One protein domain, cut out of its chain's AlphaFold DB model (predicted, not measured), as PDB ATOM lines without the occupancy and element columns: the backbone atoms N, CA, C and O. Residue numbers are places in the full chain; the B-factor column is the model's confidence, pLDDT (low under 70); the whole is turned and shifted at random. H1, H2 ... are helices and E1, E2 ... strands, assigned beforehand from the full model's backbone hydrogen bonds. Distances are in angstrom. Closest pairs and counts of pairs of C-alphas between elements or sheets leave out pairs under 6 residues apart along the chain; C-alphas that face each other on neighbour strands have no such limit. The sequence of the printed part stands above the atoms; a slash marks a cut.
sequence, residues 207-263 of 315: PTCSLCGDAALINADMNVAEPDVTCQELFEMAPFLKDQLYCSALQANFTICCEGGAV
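AT A GLANCE: This is residues 207 to 263 of the 315 residues of the protein "Predicted protein" of Phaeodactylum tricornutum (strain CCAP 1055/1) (UniProt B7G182). Helices H1 and H2 run loosely side by side as a helical hairpin, with the short helix H3 beyond H2's end and a long loop, residues 207 to 222, leading into the short strand E1, which lies near the first residue of H1. The 57 printed residues, under half in named elements, hold one strand, then three helices: mostly helix. The whole is compact, radius of gyration of the C-alphas 10.3 A, spanning 29 by 26 by 15 A.

IN THESE COORDINATES: Find E1, residues 223 to 225, from C-alpha 223 at (83.453, 117.905, 66.630). H1, residues 231 to 240, runs 15.1 A; H2, residues 244 to 251, 10.4 A. H3, residues 254 to 258, ends at (77.983, 110.020, 75.467).

HOW THE PARTS SIT: H1 and H2, a helical hairpin, only just touch, with 3 pairs of C-alphas within 8 A, the closest Ala 238 and Cys 247 at 7.0 A. They run opposite ways at a shallow tilt of 22 degrees. H3 is close to H1 but not clearly touching, C-alphas 231 and 257 being 5.5 A apart. Every O i to N i+4 pair is within hydrogen-bond range in H2 and H3, 4 of 6 in H1.

THE WHOLE: The printed part has no cut; pLDDT is under 70 at residues 261 to 263.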
ATOM      1  N   PRO A 207      81.672 120.945  91.296       84.06
ATOM      2  CA  PRO A 207      81.190 120.771  89.936       84.06
ATOM      3  C   PRO A 207      79.664 120.831  89.916       84.06
ATOM      4  O   PRO A 207      78.989 120.048  90.585       84.06
ATOM      5  N   THR A 208      79.125 121.783  89.160       85.69
ATOM      6  CA  THR A 208      77.676 121.993  89.009       85.69
ATOM      7  C   THR A 208      77.124 121.305  87.764       85.69
ATOM      8  O   THR A 208      75.921 121.071  87.668       85.69
ATOM      9  N   CYS A 209      78.000 120.953  86.820       95.25
ATOM     10  CA  CYS A 209      77.635 120.405  85.528       95.25
ATOM     11  C   CYS A 209      78.473 119.168  85.186       95.25
ATOM     12  O   CYS A 209      79.680 119.122  85.426       95.25
ATOM     13  N   SER A 210      77.823 118.177  84.581       95.50
ATOM     14  CA  SER A 210      78.463 117.030  83.938       95.50
ATOM     15  C   SER A 210      77.880 116.888  82.537       95.50
ATOM     16  O   SER A 210      76.655 116.915  82.383       95.50
ATOM     17  N   LEU A 211      78.751 116.745  81.530       94.88
ATOM     18  CA  LEU A 211      78.324 116.511  80.151       94.88
ATOM     19  C   LEU A 211      77.612 115.163  80.039       94.88
ATOM     20  O   LEU A 211      76.514 115.123  79.508       94.88
ATOM     21  N   CYS A 212      78.220 114.091  80.564       95.06
ATOM     22  CA  CYS A 212      77.726 112.719  80.428       95.06
ATOM     23  C   CYS A 212      76.995 112.178  81.673       95.06
ATOM     24  O   CYS A 212      76.620 111.007  81.701       95.06
ATOM     25  N   GLY A 213      76.792 112.989  82.716       91.38
ATOM     26  CA  GLY A 213      76.304 112.487  84.004       91.38
ATOM     27  C   GLY A 213      77.262 111.425  84.556       91.38
ATOM     28  O   GLY A 213      78.444 111.718  84.730       91.38
ATOM     29  N   ASP A 214      76.746 110.211  84.762       91.19
ATOM     30  CA  ASP A 214      77.515 109.021  85.164       91.19
ATOM     31  C   ASP A 214      77.978 108.157  83.970       91.19
ATOM     32  O   ASP A 214      78.663 107.149  84.154       91.19
ATOM     33  N   ALA A 215      77.587 108.509  82.739       91.00
ATOM     34  CA  ALA A 215      77.984 107.780  81.539       91.00
ATOM     35  C   ALA A 215      79.425 108.117  81.121       91.00
ATOM     36  O   ALA A 215      79.951 109.197  81.394       91.00
ATOM     37  N   ALA A 216      80.066 107.177  80.423       93.25
ATOM     38  CA  ALA A 216      81.393 107.388  79.860       93.25
ATOM     39  C   ALA A 216      81.335 108.283  78.613       93.25
ATOM     40  O   ALA A 216      80.374 108.243  77.845       93.25
ATOM     41  N   LEU A 217      82.403 109.046  78.386       96.25
ATOM     42  CA  LEU A 217      82.622 109.745  77.125       96.25
ATOM     43  C   LEU A 217      82.959 108.718  76.033       96.25
ATOM     44  O   LEU A 217      83.951 108.001  76.156       96.25
ATOM     45  N   ILE A 218      82.137 108.634  74.985       96.19
ATOM     46  CA  ILE A 218      82.301 107.640  73.909       96.19
ATOM     47  C   ILE A 218      83.006 108.259  72.700       96.19
ATOM     48  O   ILE A 218      83.941 107.671  72.164       96.19
ATOM     49  N   ASN A 219      82.588 109.457  72.289       94.19
ATOM     50  CA  ASN A 219      83.030 110.093  71.046       94.19
ATOM     51  C   ASN A 219      83.969 111.277  71.310       94.19
ATOM     52  O   ASN A 219      83.699 112.383  70.858       94.19
ATOM     53  N   ALA A 220      85.052 111.061  72.063       95.81
ATOM     54  CA  ALA A 220      85.947 112.125  72.540       95.81
ATOM     55  C   ALA A 220      86.424 113.088  71.432       95.81
ATOM     56  O   ALA A 220      86.355 114.302  71.613       95.81
ATOM     57  N   ASP A 221      86.808 112.559  70.270       96.00
ATOM     58  CA  ASP A 221      87.366 113.339  69.154       96.00
ATOM     59  C   ASP A 221      86.304 113.939  68.215       96.00
ATOM     60  O   ASP A 221      86.635 114.530  67.188       96.00
ATOM     61  N   MET A 222      85.013 113.757  68.506       94.25
ATOM     62  CA  MET A 222      83.954 114.244  67.630       94.25
ATOM     63  C   MET A 222      83.745 115.752  67.791       94.25
ATOM     64  O   MET A 222      83.512 116.233  68.899       94.25
ATOM     65  N   ASN A 223      83.754 116.476  66.668       93.81
ATOM     66  CA  ASN A 223      83.453 117.905  66.630       93.81
ATOM     67  C   ASN A 223      81.945 118.143  66.800       93.81
ATOM     68  O   ASN A 223      81.129 117.557  66.087       93.81
ATOM     69  N   VAL A 224      81.586 119.018  67.738       91.25
ATOM     70  CA  VAL A 224      80.196 119.320  68.121       91.25
ATOM     71  C   VAL A 224      79.815 120.786  67.945       91.25
ATOM     72  O   VAL A 224      78.629 121.101  67.889       91.25
ATOM     73  N   ALA A 225      80.793 121.681  67.817       84.38
ATOM     74  CA  ALA A 225      80.558 123.094  67.551       84.38
ATOM     75  C   ALA A 225      81.689 123.695  66.711       84.38
ATOM     76  O   ALA A 225      82.810 123.185  66.703       84.38
ATOM     77  N   GLU A 226      81.393 124.798  66.025       84.00
ATOM     78  CA  GLU A 226      82.411 125.630  65.385       84.00
ATOM     79  C   GLU A 226      83.007 126.623  66.402       84.00
ATOM     80  O   GLU A 226      82.250 127.180  67.204       84.00
ATOM     81  N   PRO A 227      84.329 126.889  66.368       80.75
ATOM     82  CA  PRO A 227      85.348 126.250  65.529       80.75
ATOM     83  C   PRO A 227      85.873 124.941  66.153       80.75
ATOM     84  O   PRO A 227      86.497 124.964  67.213       80.75
ATOM     85  N   ASP A 228      85.646 123.803  65.487       89.25
ATOM     86  CA  ASP A 228      86.207 122.471  65.793       89.25
ATOM     87  C   ASP A 228      86.281 122.090  67.283       89.25
ATOM     88  O   ASP A 228      87.296 121.579  67.754       89.25
ATOM     89  N   VAL A 229      85.237 122.369  68.064       93.25
ATOM     90  CA  VAL A 229      85.199 122.002  69.487       93.25
ATOM     91  C   VAL A 229      84.874 120.525  69.609       93.25
ATOM     92  O   VAL A 229      83.828 120.081  69.132       93.25
ATOM     93  N   THR A 230      85.751 119.771  70.263       95.75
ATOM     94  CA  THR A 230      85.595 118.327  70.456       95.75
ATOM     95  C   THR A 230      84.743 118.005  71.684       95.75
ATOM     96  O   THR A 230      84.682 118.760  72.660       95.75
ATOM     97  N   CYS A 231      84.115 116.831  71.684       96.56
ATOM     98  CA  CYS A 231      83.442 116.293  72.864       96.56
ATOM     99  C   CYS A 231      84.373 116.184  74.084       96.56
ATOM    100  O   CYS A 231      83.919 116.413  75.206       96.56
ATOM    101  N   GLN A 232      85.659 115.872  73.888       96.81
ATOM    102  CA  GLN A 232      86.662 115.845  74.955       96.81
ATOM    103  C   GLN A 232      86.805 117.211  75.628       96.81
ATOM    104  O   GLN A 232      86.808 117.300  76.855       96.81
ATOM    105  N   GLU A 233      86.873 118.288  74.849       95.81
ATOM    106  CA  GLU A 233      86.994 119.639  75.400       95.81
ATOM    107  C   GLU A 233      85.740 120.062  76.165       95.81
ATOM    108  O   GLU A 233      85.855 120.601  77.268       95.81
ATOM    109  N   LEU A 234      84.546 119.759  75.638       95.81
ATOM    110  CA  LEU A 234      83.295 120.009  76.360       95.81
ATOM    111  C   LEU A 234      83.219 119.206  77.663       95.81
ATOM    112  O   LEU A 234      82.798 119.739  78.693       95.81
ATOM    113  N   PHE A 235      83.642 117.941  77.632       96.25
ATOM    114  CA  PHE A 235      83.668 117.068  78.800       96.25
ATOM    115  C   PHE A 235      84.615 117.604  79.880       96.25
ATOM    116  O   PHE A 235      84.246 117.667  81.051       96.25
ATOM    117  N   GLU A 236      85.813 118.049  79.494       95.69
ATOM    118  CA  GLU A 236      86.784 118.642  80.415       95.69
ATOM    119  C   GLU A 236      86.351 120.000  80.967       95.69
ATOM    120  O   GLU A 236      86.775 120.372  82.061       95.69
ATOM    121  N   MET A 237      85.554 120.757  80.217       95.62
ATOM    122  CA  MET A 237      85.070 122.076  80.614       95.62
ATOM    123  C   MET A 237      83.860 122.004  81.548       95.62
ATOM    124  O   MET A 237      83.749 122.836  82.450       95.62
ATOM    125  N   ALA A 238      82.975 121.016  81.374       96.12
ATOM    126  CA  ALA A 238      81.712 120.919  82.106       96.12
ATOM    127  C   ALA A 238      81.848 121.094  83.637       96.12
ATOM    128  O   ALA A 238      81.115 121.918  84.187       96.12
ATOM    129  N   PRO A 239      82.813 120.459  84.336       95.94
ATOM    130  CA  PRO A 239      82.951 120.598  85.788       95.94
ATOM    131  C   PRO A 239      83.236 122.028  86.269       95.94
ATOM    132  O   PRO A 239      83.082 122.317  87.452       95.94
ATOM    133  N   PHE A 240      83.678 122.911  85.372       95.56
ATOM    134  CA  PHE A 240      84.079 124.281  85.678       95.56
ATOM    135  C   PHE A 240      83.000 125.311  85.344       95.56
ATOM    136  O   PHE A 240      83.225 126.499  85.566       95.56
ATOM    137  N   LEU A 241      81.849 124.896  84.811       95.00
ATOM    138  CA  LEU A 241      80.755 125.811  84.502       95.00
ATOM    139  C   LEU A 241      80.172 126.433  85.773       95.00
ATOM    140  O   LEU A 241      79.907 125.749  86.759       95.00
ATOM    141  N   LYS A 242      79.950 127.746  85.726       93.12
ATOM    142  CA  LYS A 242      79.261 128.499  86.786       93.12
ATOM    143  C   LYS A 242      77.801 128.795  86.426       93.12
ATOM    144  O   LYS A 242      76.991 129.076  87.304       93.12
ATOM    145  N   ASP A 243      77.476 128.739  85.136       91.00
ATOM    146  CA  ASP A 243      76.177 129.119  84.589       91.00
ATOM    147  C   ASP A 243      75.325 127.882  84.234       91.00
ATOM    148  O   ASP A 243      75.706 127.044  83.410       91.00
ATOM    149  N   GLN A 244      74.142 127.777  84.850       93.00
ATOM    150  CA  GLN A 244      73.208 126.666  84.643       93.00
ATOM    151  C   GLN A 244      72.604 126.642  83.229       93.00
ATOM    152  O   GLN A 244      72.327 125.565  82.691       93.00
ATOM    153  N   LEU A 245      72.383 127.809  82.619       93.19
ATOM    154  CA  LEU A 245      71.881 127.918  81.252       93.19
ATOM    155  C   LEU A 245      72.934 127.392  80.274       93.19
ATOM    156  O   LEU A 245      72.607 126.597  79.392       93.19
ATOM    157  N   TYR A 246      74.202 127.753  80.482       93.56
ATOM    158  CA  TYR A 246      75.304 127.241  79.672       93.56
ATOM    159  C   TYR A 246      75.508 125.732  79.868       93.56
ATOM    160  O   TYR A 246      75.720 125.011  78.896       93.56
ATOM    161  N   CYS A 247      75.355 125.221  81.096       95.31
ATOM    162  CA  CYS A 247      75.348 123.778  81.352       95.31
ATOM    163  C   CYS A 247      74.240 123.057  80.573       95.31
ATOM    164  O   CYS A 247      74.492 122.042  79.927       95.31
ATOM    165  N   SER A 248      73.027 123.611  80.577       94.38
ATOM    166  CA  SER A 248      71.887 123.033  79.855       94.38
ATOM    167  C   SER A 248      72.126 123.019  78.339       94.38
ATOM    168  O   SER A 248      71.792 122.046  77.667       94.38
ATOM    169  N   ALA A 249      72.753 124.071  77.798       92.88
ATOM    170  CA  ALA A 249      73.156 124.126  76.392       92.88
ATOM    171  C   ALA A 249      74.249 123.094  76.064       92.88
ATOM    172  O   ALA A 249      74.179 122.425  75.037       92.88
ATOM    173  N   LEU A 250      75.227 122.912  76.955       92.56
ATOM    174  CA  LEU A 250      76.284 121.916  76.795       92.56
ATOM    175  C   LEU A 250      75.720 120.484  76.802       92.56
ATOM    176  O   LEU A 250      76.110 119.670  75.966       92.56
ATOM    177  N   GLN A 251      74.743 120.205  77.671       93.75
ATOM    178  CA  GLN A 251      74.038 118.920  77.748       93.75
ATOM    179  C   GLN A 251      73.217 118.586  76.495       93.75
ATOM    180  O   GLN A 251      72.926 117.414  76.266       93.75
ATOM    181  N   ALA A 252      72.908 119.552  75.623       92.69
ATOM    182  CA  ALA A 252      72.304 119.253  74.322       92.69
ATOM    183  C   ALA A 252      73.222 118.393  73.427       92.69
ATOM    184  O   ALA A 252      72.738 117.693  72.540       92.69
ATOM    185  N   ASN A 253      74.533 118.383  73.697       90.75
ATOM    186  CA  ASN A 253      75.508 117.534  73.007       90.75
ATOM    187  C   ASN A 253      75.647 116.132  73.631       90.75
ATOM    188  O   ASN A 253      76.449 115.331  73.153       90.75
ATOM    189  N   PHE A 254      74.874 115.805  74.676       90.56
ATOM    190  CA  PHE A 254      74.956 114.531  75.400       90.56
ATOM    191  C   PHE A 254      74.838 113.315  74.478       90.56
ATOM    192  O   PHE A 254      75.705 112.443  74.491       90.56
ATOM    193  N   THR A 255      73.811 113.267  73.628       90.56
ATOM    194  CA  THR A 255      73.588 112.124  72.729       90.56
ATOM    195  C   THR A 255      74.743 111.934  71.742       90.56
ATOM    196  O   THR A 255      75.099 110.803  71.408       90.56
ATOM    197  N   ILE A 256      75.372 113.036  71.320       93.25
ATOM    198  CA  ILE A 256      76.514 113.014  70.405       93.25
ATOM    199  C   ILE A 256      77.765 112.495  71.123       93.25
ATOM    200  O   ILE A 256      78.452 111.617  70.606       93.25
ATOM    201  N   CYS A 257      78.048 112.990  72.327       95.19
ATOM    202  CA  CYS A 257      79.296 112.686  73.024       95.19
ATOM    203  C   CYS A 257      79.262 111.384  73.847       95.19
ATOM    204  O   CYS A 257      80.295 110.723  73.987       95.19
ATOM    205  N   CYS A 258      78.098 111.003  74.383       95.31
ATOM    206  CA  CYS A 258      77.983 110.020  75.467       95.31
ATOM    207  C   CYS A 258      77.133 108.784  75.121       95.31
ATOM    208  O   CYS A 258      77.327 107.740  75.731       95.31
ATOM    209  N   GLU A 259      76.203 108.855  74.159       90.38
ATOM    210  CA  GLU A 259      75.303 107.724  73.835       90.38
ATOM    211  C   GLU A 259      75.714 106.951  72.572       90.38
ATOM    212  O   GLU A 259      75.062 105.976  72.198       90.38
ATOM    213  N   GLY A 260      76.789 107.368  71.894       74.25
ATOM    214  CA  GLY A 260      77.184 106.771  70.618       74.25
ATOM    215  C   GLY A 260      76.125 106.973  69.529       74.25
ATOM    216  O   GLY A 260      76.048 106.174  68.593       74.25
ATOM    217  N   GLY A 261      75.289 108.014  69.660       64.69
ATOM    218  CA  GLY A 261      74.283 108.357  68.668       64.69
ATOM    219  C   GLY A 261      74.950 108.516  67.307       64.69
ATOM    220  O   GLY A 261      75.907 109.276  67.166       64.69
ATOM    221  N   ALA A 262      74.470 107.770  66.310       57.53
ATOM    222  CA  ALA A 262      74.911 107.959  64.938       57.53
ATOM    223  C   ALA A 262      74.705 109.434  64.587       57.53
ATOM    224  O   ALA A 262      73.580 109.927  64.693       57.53
ATOM    225  N   VAL A 263      75.786 110.124  64.212       55.91
ATOM    226  CA  VAL A 263      75.740 111.517  63.760       55.91
ATOM    227  C   VAL A 263      74.629 111.601  62.717       55.91
ATOM    228  O   VAL A 263      74.752 110.932  61.681       55.91
TER     229      VAL A 263